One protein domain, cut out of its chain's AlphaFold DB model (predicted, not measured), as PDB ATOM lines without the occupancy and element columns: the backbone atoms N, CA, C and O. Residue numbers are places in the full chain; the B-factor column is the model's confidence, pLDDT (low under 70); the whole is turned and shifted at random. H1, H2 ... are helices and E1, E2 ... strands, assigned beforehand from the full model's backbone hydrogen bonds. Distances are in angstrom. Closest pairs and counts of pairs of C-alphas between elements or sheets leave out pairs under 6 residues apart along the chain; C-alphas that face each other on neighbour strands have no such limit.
ATOM      1  N   ALA A 535     185.106 178.796 191.294       84.94
ATOM      2  CA  ALA A 535     184.845 180.216 191.514       84.94
ATOM      3  C   ALA A 535     185.845 180.802 192.517       84.94
ATOM      4  O   ALA A 535     186.393 181.885 192.301       84.94
ATOM      5  N   GLN A 536     186.131 180.059 193.586       88.94
ATOM      6  CA  GLN A 536     187.144 180.449 194.559       88.94
ATOM      7  C   GLN A 536     188.549 180.452 193.940       88.94
ATOM      8  O   GLN A 536     189.300 181.411 194.128       88.94
ATOM      9  N   LEU A 537     188.886 179.423 193.158       88.44
ATOM     10  CA  LEU A 537     190.152 179.324 192.434       88.44
ATOM     11  C   LEU A 537     190.327 180.481 191.450       88.44
ATOM     12  O   LEU A 537     191.391 181.090 191.441       88.44
ATOM     13  N   LEU A 538     189.301 180.809 190.659       89.94
ATOM     14  CA  LEU A 538     189.329 181.947 189.736       89.94
ATOM     15  C   LEU A 538     189.529 183.260 190.495       89.94
ATOM     16  O   LEU A 538     190.377 184.066 190.121       89.94
ATOM     17  N   GLY A 539     188.841 183.434 191.627       91.12
ATOM     18  CA  GLY A 539     189.044 184.588 192.499       91.12
ATOM     19  C   GLY A 539     190.479 184.702 193.031       91.12
ATOM     20  O   GLY A 539     191.015 185.809 193.112       91.12
ATOM     21  N   TYR A 540     191.125 183.583 193.379       91.50
ATOM     22  CA  TYR A 540     192.544 183.573 193.747       91.50
ATOM     23  C   TYR A 540     193.458 183.810 192.545       91.50
ATOM     24  O   TYR A 540     194.441 184.541 192.672       91.50
ATOM     25  N   TYR A 541     193.134 183.239 191.387       90.75
ATOM     26  CA  TYR A 541     193.887 183.380 190.144       90.75
ATOM     27  C   TYR A 541     193.961 184.847 189.706       90.75
ATOM     28  O   TYR A 541     195.058 185.371 189.536       90.75
ATOM     29  N   GLU A 542     192.823 185.542 189.642       90.56
ATOM     30  CA  GLU A 542     192.744 186.951 189.224       90.56
ATOM     31  C   GLU A 542     193.518 187.902 190.150       90.56
ATOM     32  O   GLU A 542     194.087 188.896 189.702       90.56
ATOM     33  N   ARG A 543     193.563 187.607 191.456       92.88
ATOM     34  CA  ARG A 543     194.250 188.454 192.450       92.88
ATOM     35  C   ARG A 543     195.745 188.161 192.552       92.88
ATOM     36  O   ARG A 543     196.505 188.998 193.046       92.88
ATOM     37  N   SER A 544     196.170 186.974 192.130       93.62
ATOM     38  CA  SER A 544     197.543 186.507 192.294       93.62
ATOM     39  C   SER A 544     198.474 187.141 191.266       93.62
ATOM     40  O   SER A 544     198.307 186.993 190.058       93.62
ATOM     41  N   GLN A 545     199.521 187.795 191.768       92.50
ATOM     42  CA  GLN A 545     200.554 188.443 190.950       92.50
ATOM     43  C   GLN A 545     201.625 187.460 190.449       92.50
ATOM     44  O   GLN A 545     202.440 187.796 189.598       92.50
ATOM     45  N   ARG A 546     201.658 186.245 191.006       93.12
ATOM     46  CA  ARG A 546     202.536 185.148 190.589       93.12
ATOM     47  C   ARG A 546     201.801 183.835 190.775       93.12
ATOM     48  O   ARG A 546     201.326 183.558 191.874       93.12
ATOM     49  N   ARG A 547     201.705 183.047 189.711       93.56
ATOM     50  CA  ARG A 547     200.887 181.835 189.654       93.56
ATOM     51  C   ARG A 547     201.746 180.698 189.119       93.56
ATOM     52  O   ARG A 547     202.303 180.815 188.036       93.56
ATOM     53  N   LEU A 548     201.898 179.627 189.894       94.06
ATOM     54  CA  LEU A 548     202.695 178.462 189.513       94.06
ATOM     55  C   LEU A 548     201.768 177.313 189.117       94.06
ATOM     56  O   LEU A 548     200.964 176.868 189.932       94.06
ATOM     57  N   PHE A 549     201.927 176.815 187.896       92.12
ATOM     58  CA  PHE A 549     201.246 175.632 187.388       92.12
ATOM     59  C   PHE A 549     202.254 174.497 187.257       92.12
ATOM     60  O   PHE A 549     203.251 174.628 186.550       92.12
ATOM     61  N   LEU A 550     201.992 173.392 187.949       93.19
ATOM     62  CA  LEU A 550     202.763 172.156 187.855       93.19
ATOM     63  C   LEU A 550     201.841 171.102 187.247       93.19
ATOM     64  O   LEU A 550     200.945 170.605 187.925       93.19
ATOM     65  N   LEU A 551     202.012 170.834 185.958       90.75
ATOM     66  CA  LEU A 551     201.128 169.964 185.195       90.75
ATOM     67  C   LEU A 551     201.850 168.659 184.906       90.75
ATOM     68  O   LEU A 551     202.894 168.653 184.260       90.75
ATOM     69  N   ASP A 552     201.305 167.555 185.393       89.25
ATOM     70  CA  ASP A 552     201.785 166.234 185.012       89.25
ATOM     71  C   ASP A 552     201.418 165.941 183.548       89.25
ATOM     72  O   ASP A 552     200.356 166.341 183.074       89.25
ATOM     73  N   TYR A 553     202.301 165.294 182.794       86.12
ATOM     74  CA  TYR A 553     202.066 165.048 181.370       86.12
ATOM     75  C   TYR A 553     201.200 163.804 181.139       86.12
ATOM     76  O   TYR A 553     200.200 163.858 180.422       86.12
ATOM     77  N   ASP A 554     201.572 162.687 181.763       79.88
ATOM     78  CA  ASP A 554     201.058 161.354 181.453       79.88
ATOM     79  C   ASP A 554     199.859 160.964 182.313       79.88
ATOM     80  O   ASP A 554     199.970 160.773 183.514       79.88
ATOM     81  N   GLY A 555     198.705 160.768 181.683       70.38
ATOM     82  CA  GLY A 555     197.445 160.505 182.381       70.38
ATOM     83  C   GLY A 555     196.728 161.772 182.854       70.38
ATOM     84  O   GLY A 555     195.571 161.677 183.255       70.38
ATOM     85  N   THR A 556     197.368 162.942 182.742       82.06
ATOM     86  CA  THR A 556     196.778 164.245 183.087       82.06
ATOM     87  C   THR A 556     196.572 165.116 181.845       82.06
ATOM     88  O   THR A 556     195.431 165.399 181.483       82.06
ATOM     89  N   LEU A 557     197.647 165.540 181.169       85.12
ATOM     90  CA  LEU A 557     197.541 166.347 179.947       85.12
ATOM     91  C   LEU A 557     197.247 165.478 178.718       85.12
ATOM     92  O   LEU A 557     196.425 165.835 177.879       85.12
ATOM     93  N   VAL A 558     197.890 164.317 178.622       83.81
ATOM     94  CA  VAL A 558     197.682 163.342 177.546       83.81
ATOM     95  C   VAL A 558     197.305 162.003 178.167       83.81
ATOM     96  O   VAL A 558     197.824 161.643 179.220       83.81
ATOM     97  N   ASN A 559     196.411 161.239 177.532       74.69
ATOM     98  CA  ASN A 559     196.100 159.884 177.993       74.69
ATOM     99  C   ASN A 559     197.382 159.050 178.091       74.69
ATOM    100  O   ASN A 559     198.232 159.115 177.204       74.69
ATOM    101  N   TYR A 560     197.495 158.237 179.139       74.25
ATOM    102  CA  TYR A 560     198.648 157.362 179.304       74.25
ATOM    103  C   TYR A 560     198.779 156.412 178.104       74.25
ATOM    104  O   TYR A 560     197.862 155.650 177.795       74.25
ATOM    105  N   GLN A 561     199.931 156.453 177.434       73.56
ATOM    106  CA  GLN A 561     200.273 155.560 176.325       73.56
ATOM    107  C   GLN A 561     201.555 154.804 176.650       73.56
ATOM    108  O   GLN A 561     202.544 155.410 177.058       73.56
ATOM    109  N   SER A 562     201.576 153.495 176.417       70.31
ATOM    110  CA  SER A 562     202.775 152.673 176.631       70.31
ATOM    111  C   SER A 562     203.906 152.990 175.649       70.31
ATOM    112  O   SER A 562     205.070 152.773 175.973       70.31
ATOM    113  N   MET A 563     203.578 153.507 174.461       72.62
ATOM    114  CA  MET A 563     204.549 153.924 173.449       72.62
ATOM    115  C   MET A 563     204.739 155.441 173.468       72.62
ATOM    116  O   MET A 563     203.771 156.205 173.540       72.62
ATOM    117  N   GLU A 564     205.998 155.878 173.379       64.69
ATOM    118  CA  GLU A 564     206.354 157.297 173.429       64.69
ATOM    119  C   GLU A 564     205.786 158.115 172.270       64.69
ATOM    120  O   GLU A 564     205.383 159.261 172.471       64.69
ATOM    121  N   GLU A 565     205.679 157.517 171.082       71.62
ATOM    122  CA  GLU A 565     205.230 158.220 169.881       71.62
ATOM    123  C   GLU A 565     203.731 158.534 169.873       71.62
ATOM    124  O   GLU A 565     203.324 159.440 169.157       71.62
ATOM    125  N   LEU A 566     202.922 157.822 170.664       70.81
ATOM    126  CA  LEU A 566     201.460 157.951 170.664       70.81
ATOM    127  C   LEU A 566     200.926 158.949 171.699       70.81
ATOM    128  O   LEU A 566     199.744 159.280 171.667       70.81
ATOM    129  N   ALA A 567     201.769 159.433 172.616       75.56
ATOM    130  CA  ALA A 567     201.383 160.446 173.599       75.56
ATOM    131  C   ALA A 567     201.618 161.864 173.063       75.56
ATOM    132  O   ALA A 567     202.310 162.665 173.692       75.56
ATOM    133  N   GLU A 568     201.078 162.159 171.883       84.62
ATOM    134  CA  GLU A 568     201.103 163.514 171.331       84.62
ATOM    135  C   GLU A 568     199.948 164.344 171.913       84.62
ATOM    136  O   GLU A 568     198.817 163.851 172.015       84.62
ATOM    137  N   PRO A 569     200.201 165.602 172.306       86.25
ATOM    138  CA  PRO A 569     199.157 166.478 172.806       86.25
ATOM    139  C   PRO A 569     198.209 166.873 171.666       86.25
ATOM    140  O   PRO A 569     198.620 167.108 170.531       86.25
ATOM    141  N   SER A 570     196.913 166.963 171.964       87.50
ATOM    142  CA  SER A 570     195.936 167.431 170.973       87.50
ATOM    143  C   SER A 570     196.128 168.919 170.655       87.50
ATOM    144  O   SER A 570     196.569 169.689 171.507       87.50
ATOM    145  N   ALA A 571     195.711 169.360 169.465       87.38
ATOM    146  CA  ALA A 571     195.773 170.777 169.089       87.38
ATOM    147  C   ALA A 571     194.995 171.689 170.059       87.38
ATOM    148  O   ALA A 571     195.434 172.795 170.359       87.38
ATOM    149  N   ALA A 572     193.863 171.213 170.593       87.94
ATOM    150  CA  ALA A 572     193.084 171.955 171.584       87.94
ATOM    151  C   ALA A 572     193.855 172.131 172.902       87.94
ATOM    152  O   ALA A 572     193.856 173.214 173.476       87.94
ATOM    153  N   LEU A 573     194.544 171.081 173.360       89.62
ATOM    154  CA  LEU A 573     195.396 171.153 174.544       89.62
ATOM    155  C   LEU A 573     196.569 172.118 174.337       89.62
ATOM    156  O   LEU A 573     196.867 172.905 175.231       89.62
ATOM    157  N   MET A 574     197.206 172.064 173.167       90.25
ATOM    158  CA  MET A 574     198.296 172.974 172.819       90.25
ATOM    159  C   MET A 574     197.845 174.433 172.870       90.25
ATOM    160  O   MET A 574     198.473 175.229 173.559       90.25
ATOM    161  N   SER A 575     196.695 174.756 172.268       91.25
ATOM    162  CA  SER A 575     196.103 176.098 172.353       91.25
ATOM    163  C   SER A 575     195.855 176.533 173.802       91.25
ATOM    164  O   SER A 575     196.155 177.666 174.160       91.25
ATOM    165  N   CYS A 576     195.361 175.639 174.666       91.62
ATOM    166  CA  CYS A 576     195.161 175.957 176.081       91.62
ATOM    167  C   CYS A 576     196.479 176.244 176.818       91.62
ATOM    168  O   CYS A 576     196.517 177.116 177.683       91.62
ATOM    169  N   LEU A 577     197.550 175.501 176.518       91.19
ATOM    170  CA  LEU A 577     198.869 175.728 177.117       91.19
ATOM    171  C   LEU A 577     199.491 177.040 176.621       91.19
ATOM    172  O   LEU A 577     200.086 177.763 177.419       91.19
ATOM    173  N   GLU A 578     199.316 177.371 175.342       91.50
ATOM    174  CA  GLU A 578     199.720 178.658 174.767       91.50
ATOM    175  C   GLU A 578     198.996 179.820 175.458       91.50
ATOM    176  O   GLU A 578     199.646 180.730 175.970       91.50
ATOM    177  N   ASP A 579     197.669 179.750 175.590       92.81
ATOM    178  CA  ASP A 579     196.882 180.774 176.288       92.81
ATOM    179  C   ASP A 579     197.295 180.907 177.764       92.81
ATOM    180  O   ASP A 579     197.410 182.014 178.300       92.81
ATOM    181  N   LEU A 580     197.561 179.780 178.433       91.62
ATOM    182  CA  LEU A 580     197.979 179.760 179.834       91.62
ATOM    183  C   LEU A 580     199.374 180.371 180.029       91.62
ATOM    184  O   LEU A 580     199.611 181.038 181.038       91.62
ATOM    185  N   THR A 581     200.294 180.142 179.092       92.75
ATOM    186  CA  THR A 581     201.674 180.655 179.144       92.75
ATOM    187  C   THR A 581     201.808 182.087 178.625       92.75
ATOM    188  O   THR A 581     202.773 182.763 178.981       92.75
ATOM    189  N   ALA A 582     200.838 182.581 177.851       94.25
ATOM    190  CA  ALA A 582     200.810 183.957 177.360       94.25
ATOM    191  C   ALA A 582     200.614 185.004 178.475       94.25
ATOM    192  O   ALA A 582     201.028 186.155 178.312       94.25
ATOM    193  N   ASP A 583     200.008 184.636 179.611       92.75
ATOM    194  CA  ASP A 583     199.911 185.529 180.771       92.75
ATOM    195  C   ASP A 583     201.259 185.581 181.520       92.75
ATOM    196  O   ASP A 583     201.674 184.581 182.112       92.75
ATOM    197  N   PRO A 584     201.934 186.746 181.585       92.50
ATOM    198  CA  PRO A 584     203.261 186.866 182.193       92.50
ATOM    199  C   PRO A 584     203.287 186.617 183.710       92.50
ATOM    200  O   PRO A 584     204.366 186.474 184.289       92.50
ATOM    201  N   HIS A 585     202.131 186.581 184.379       93.88
ATOM    202  CA  HIS A 585     202.047 186.236 185.801       93.88
ATOM    203  C   HIS A 585     202.046 184.719 186.036       93.88
ATOM    204  O   HIS A 585     202.237 184.282 187.178       93.88
ATOM    205  N   ASN A 586     201.827 183.919 184.987       95.62
ATOM    206  CA  ASN A 586     201.833 182.467 185.050       95.62
ATOM    207  C   ASN A 586     203.249 181.930 184.813       95.62
ATOM    208  O   ASN A 586     203.972 182.335 183.911       95.62
ATOM    209  N   THR A 587     203.654 180.973 185.636       95.19
ATOM    210  CA  THR A 587     204.837 180.145 185.426       95.19
ATOM    211  C   THR A 587     204.358 178.709 185.319       95.19
ATOM    212  O   THR A 587     203.825 178.168 186.285       95.19
ATOM    213  N   VAL A 588     204.516 178.102 184.146       93.00
ATOM    214  CA  VAL A 588     203.991 176.766 183.848       93.00
ATOM    215  C   VAL A 588     205.151 175.792 183.690       93.00
ATOM    216  O   VAL A 588     206.070 176.035 182.914       93.00
ATOM    217  N   TYR A 589     205.102 174.687 184.427       92.25
ATOM    218  CA  TYR A 589     206.013 173.560 184.281       92.25
ATOM    219  C   TYR A 589     205.224 172.315 183.907       92.25
ATOM    220  O   TYR A 589     204.219 171.997 184.542       92.25
ATOM    221  N   ILE A 590     205.735 171.590 182.918       89.38
ATOM    222  CA  ILE A 590     205.277 170.245 182.593       89.38
ATOM    223  C   ILE A 590     206.226 169.257 183.268       89.38
ATOM    224  O   ILE A 590     207.438 169.284 183.041       89.38
ATOM    225  N   ILE A 591     205.673 168.401 184.119       90.00
ATOM    226  CA  ILE A 591     206.381 167.328 184.808       90.00
ATOM    227  C   ILE A 591     206.119 166.048 184.022       90.00
ATOM    228  O   ILE A 591     204.979 165.706 183.733       90.00
ATOM    229  N   SER A 592     207.179 165.350 183.629       86.81
ATOM    230  CA  SER A 592     207.053 164.130 182.838       86.81
ATOM    231  C   SER A 592     208.239 163.205 183.070       86.81
ATOM    232  O   SER A 592     209.364 163.664 183.274       86.81
ATOM    233  N   GLY A 593     207.985 161.899 182.996       83.69
ATOM    234  CA  GLY A 593     209.029 160.880 182.887       83.69
ATOM    235  C   GLY A 593     209.520 160.655 181.452       83.69
ATOM    236  O   GLY A 593     210.449 159.873 181.259       83.69
ATOM    237  N   ARG A 594     208.908 161.301 180.447       81.44
ATOM    238  CA  ARG A 594     209.228 161.088 179.027       81.44
ATOM    239  C   ARG A 594     210.505 161.798 178.600       81.44
ATOM    240  O   ARG A 594     210.971 162.751 179.227       81.44
ATOM    241  N   ASN A 595     211.064 161.340 177.482       82.69
ATOM    242  CA  ASN A 595     212.284 161.906 176.928       82.69
ATOM    243  C   ASN A 595     212.146 163.413 176.627       82.69
ATOM    244  O   ASN A 595     211.277 163.844 175.865       82.69
ATOM    245  N   LYS A 596     213.078 164.210 177.164       81.69
ATOM    246  CA  LYS A 596     213.142 165.668 176.981       81.69
ATOM    247  C   LYS A 596     213.100 166.103 175.512       81.69
ATOM    248  O   LYS A 596     212.390 167.049 175.189       81.69
ATOM    249  N   ASN A 597     213.841 165.432 174.627       82.38
ATOM    250  CA  ASN A 597     213.933 165.826 173.216       82.38
ATOM    251  C   ASN A 597     212.585 165.683 172.502       82.38
ATOM    252  O   ASN A 597     212.291 166.435 171.580       82.38
ATOM    253  N   ARG A 598     211.764 164.721 172.936       76.88
ATOM    254  CA  ARG A 598     210.429 164.494 172.385       76.88
ATOM    255  C   ARG A 598     209.456 165.566 172.857       76.88
ATOM    256  O   ARG A 598     208.743 166.119 172.032       76.88
ATOM    257  N   LEU A 599     209.478 165.901 174.147       78.56
ATOM    258  CA  LEU A 599     208.639 166.968 174.704       78.56
ATOM    259  C   LEU A 599     208.972 168.341 174.104       78.56
ATOM    260  O   LEU A 599     208.074 169.141 173.881       78.56
ATOM    261  N   GLN A 600     210.242 168.586 173.765       78.94
ATOM    262  CA  GLN A 600     210.669 169.815 173.087       78.94
ATOM    263  C   GLN A 600     210.096 169.994 171.677       78.94
ATOM    264  O   GLN A 600     210.097 171.114 171.183       78.94
ATOM    265  N   LEU A 601     209.604 168.936 171.022       77.19
ATOM    266  CA  LEU A 601     208.932 169.083 169.725       77.19
ATOM    267  C   LEU A 601     207.582 169.798 169.843       77.19
ATOM    268  O   LEU A 601     207.056 170.258 168.834       77.19
ATOM    269  N   PHE A 602     207.035 169.873 171.056       71.56
ATOM    270  CA  PHE A 602     205.741 170.478 171.357       71.56
ATOM    271  C   PHE A 602     205.870 171.715 172.258       71.56
ATOM    272  O   PHE A 602     204.856 172.189 172.750       71.56
ATOM    273  N   ALA A 603     207.090 172.182 172.546       62.53
ATOM    274  CA  ALA A 603     207.356 173.256 173.507       62.53
ATOM    275  C   ALA A 603     207.490 174.633 172.855       62.53
ATOM    276  O   ALA A 603     208.030 174.701 171.724       62.53
TER     277      ALA A 603
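AT A GLANCE: This is residues 535 to 603 of the 603 residues of the protein "Trehalose-phosphatase, variant 2" of Phytophthora parasitica P1569 (UniProt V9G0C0). Two parallel strands side by side, E1 and E2, make a narrow ribbon, and helix H2 runs back over one of its faces, near it only with residues 577 to 581. H1 sits at one end of the ribbon, where its residues 535 to 540 stick out; the long loop of residues 553 to 570 and the short last helix H3 lie toward the other end. The printed part has 69 residues in the order H1, E1, H2, E2, H3, of the mixed class, helices and strands. It is elongated, spanning 41 by 21 by 21 A, and only just loose, close to compact, with a radius of gyration of the C-alphas of 13.6 A.

HOW THE PARTS SIT: E1, residues 547 to 552, and E2, residues 586 to 591, are parallel neighbours at 18 degrees; N 549 and O 587 are 2.8 A apart and N 551 and O 589 2.9 A, within hydrogen-bond range. With H2, residues 571 to 582, they form a strand-helix-strand unit, two parallel strands joined through a helix, with a right-handed crossover. The closest C-alphas of H2 and E2, Thr 581 and Val 588, are 6.5 A apart. H3, residues 596 to 602, is close to H2 but not clearly touching, about perpendicular at 84 degrees; the closest C-alphas, Met 574 and Phe 602, are 8.0 A apart. H1, residues 535 to 543, is apart from H2, E2 and H3. In H2 every O i to N i+4 pair is within hydrogen-bond range, in H1 4 of 5, and in H3 1 of 3, beside 3 of 4 O i to N i+3 pairs.

IN THESE COORDINATES: H1 begins at C-alpha 535 (184.845, 180.216, 191.514). E1 is 16.3 A long, E2 15.8 A and H2 16.4 A. H3 ends at C-alpha 602 (205.741, 170.478, 171.357).

THE WHOLE: The C-alphas farthest apart, of Arg 543 and Met 563, are 40.7 A apart. The printed part has no cut; the link from E1 to H2 is long, the others tight. Residues 564 and 603 have pLDDT under 70.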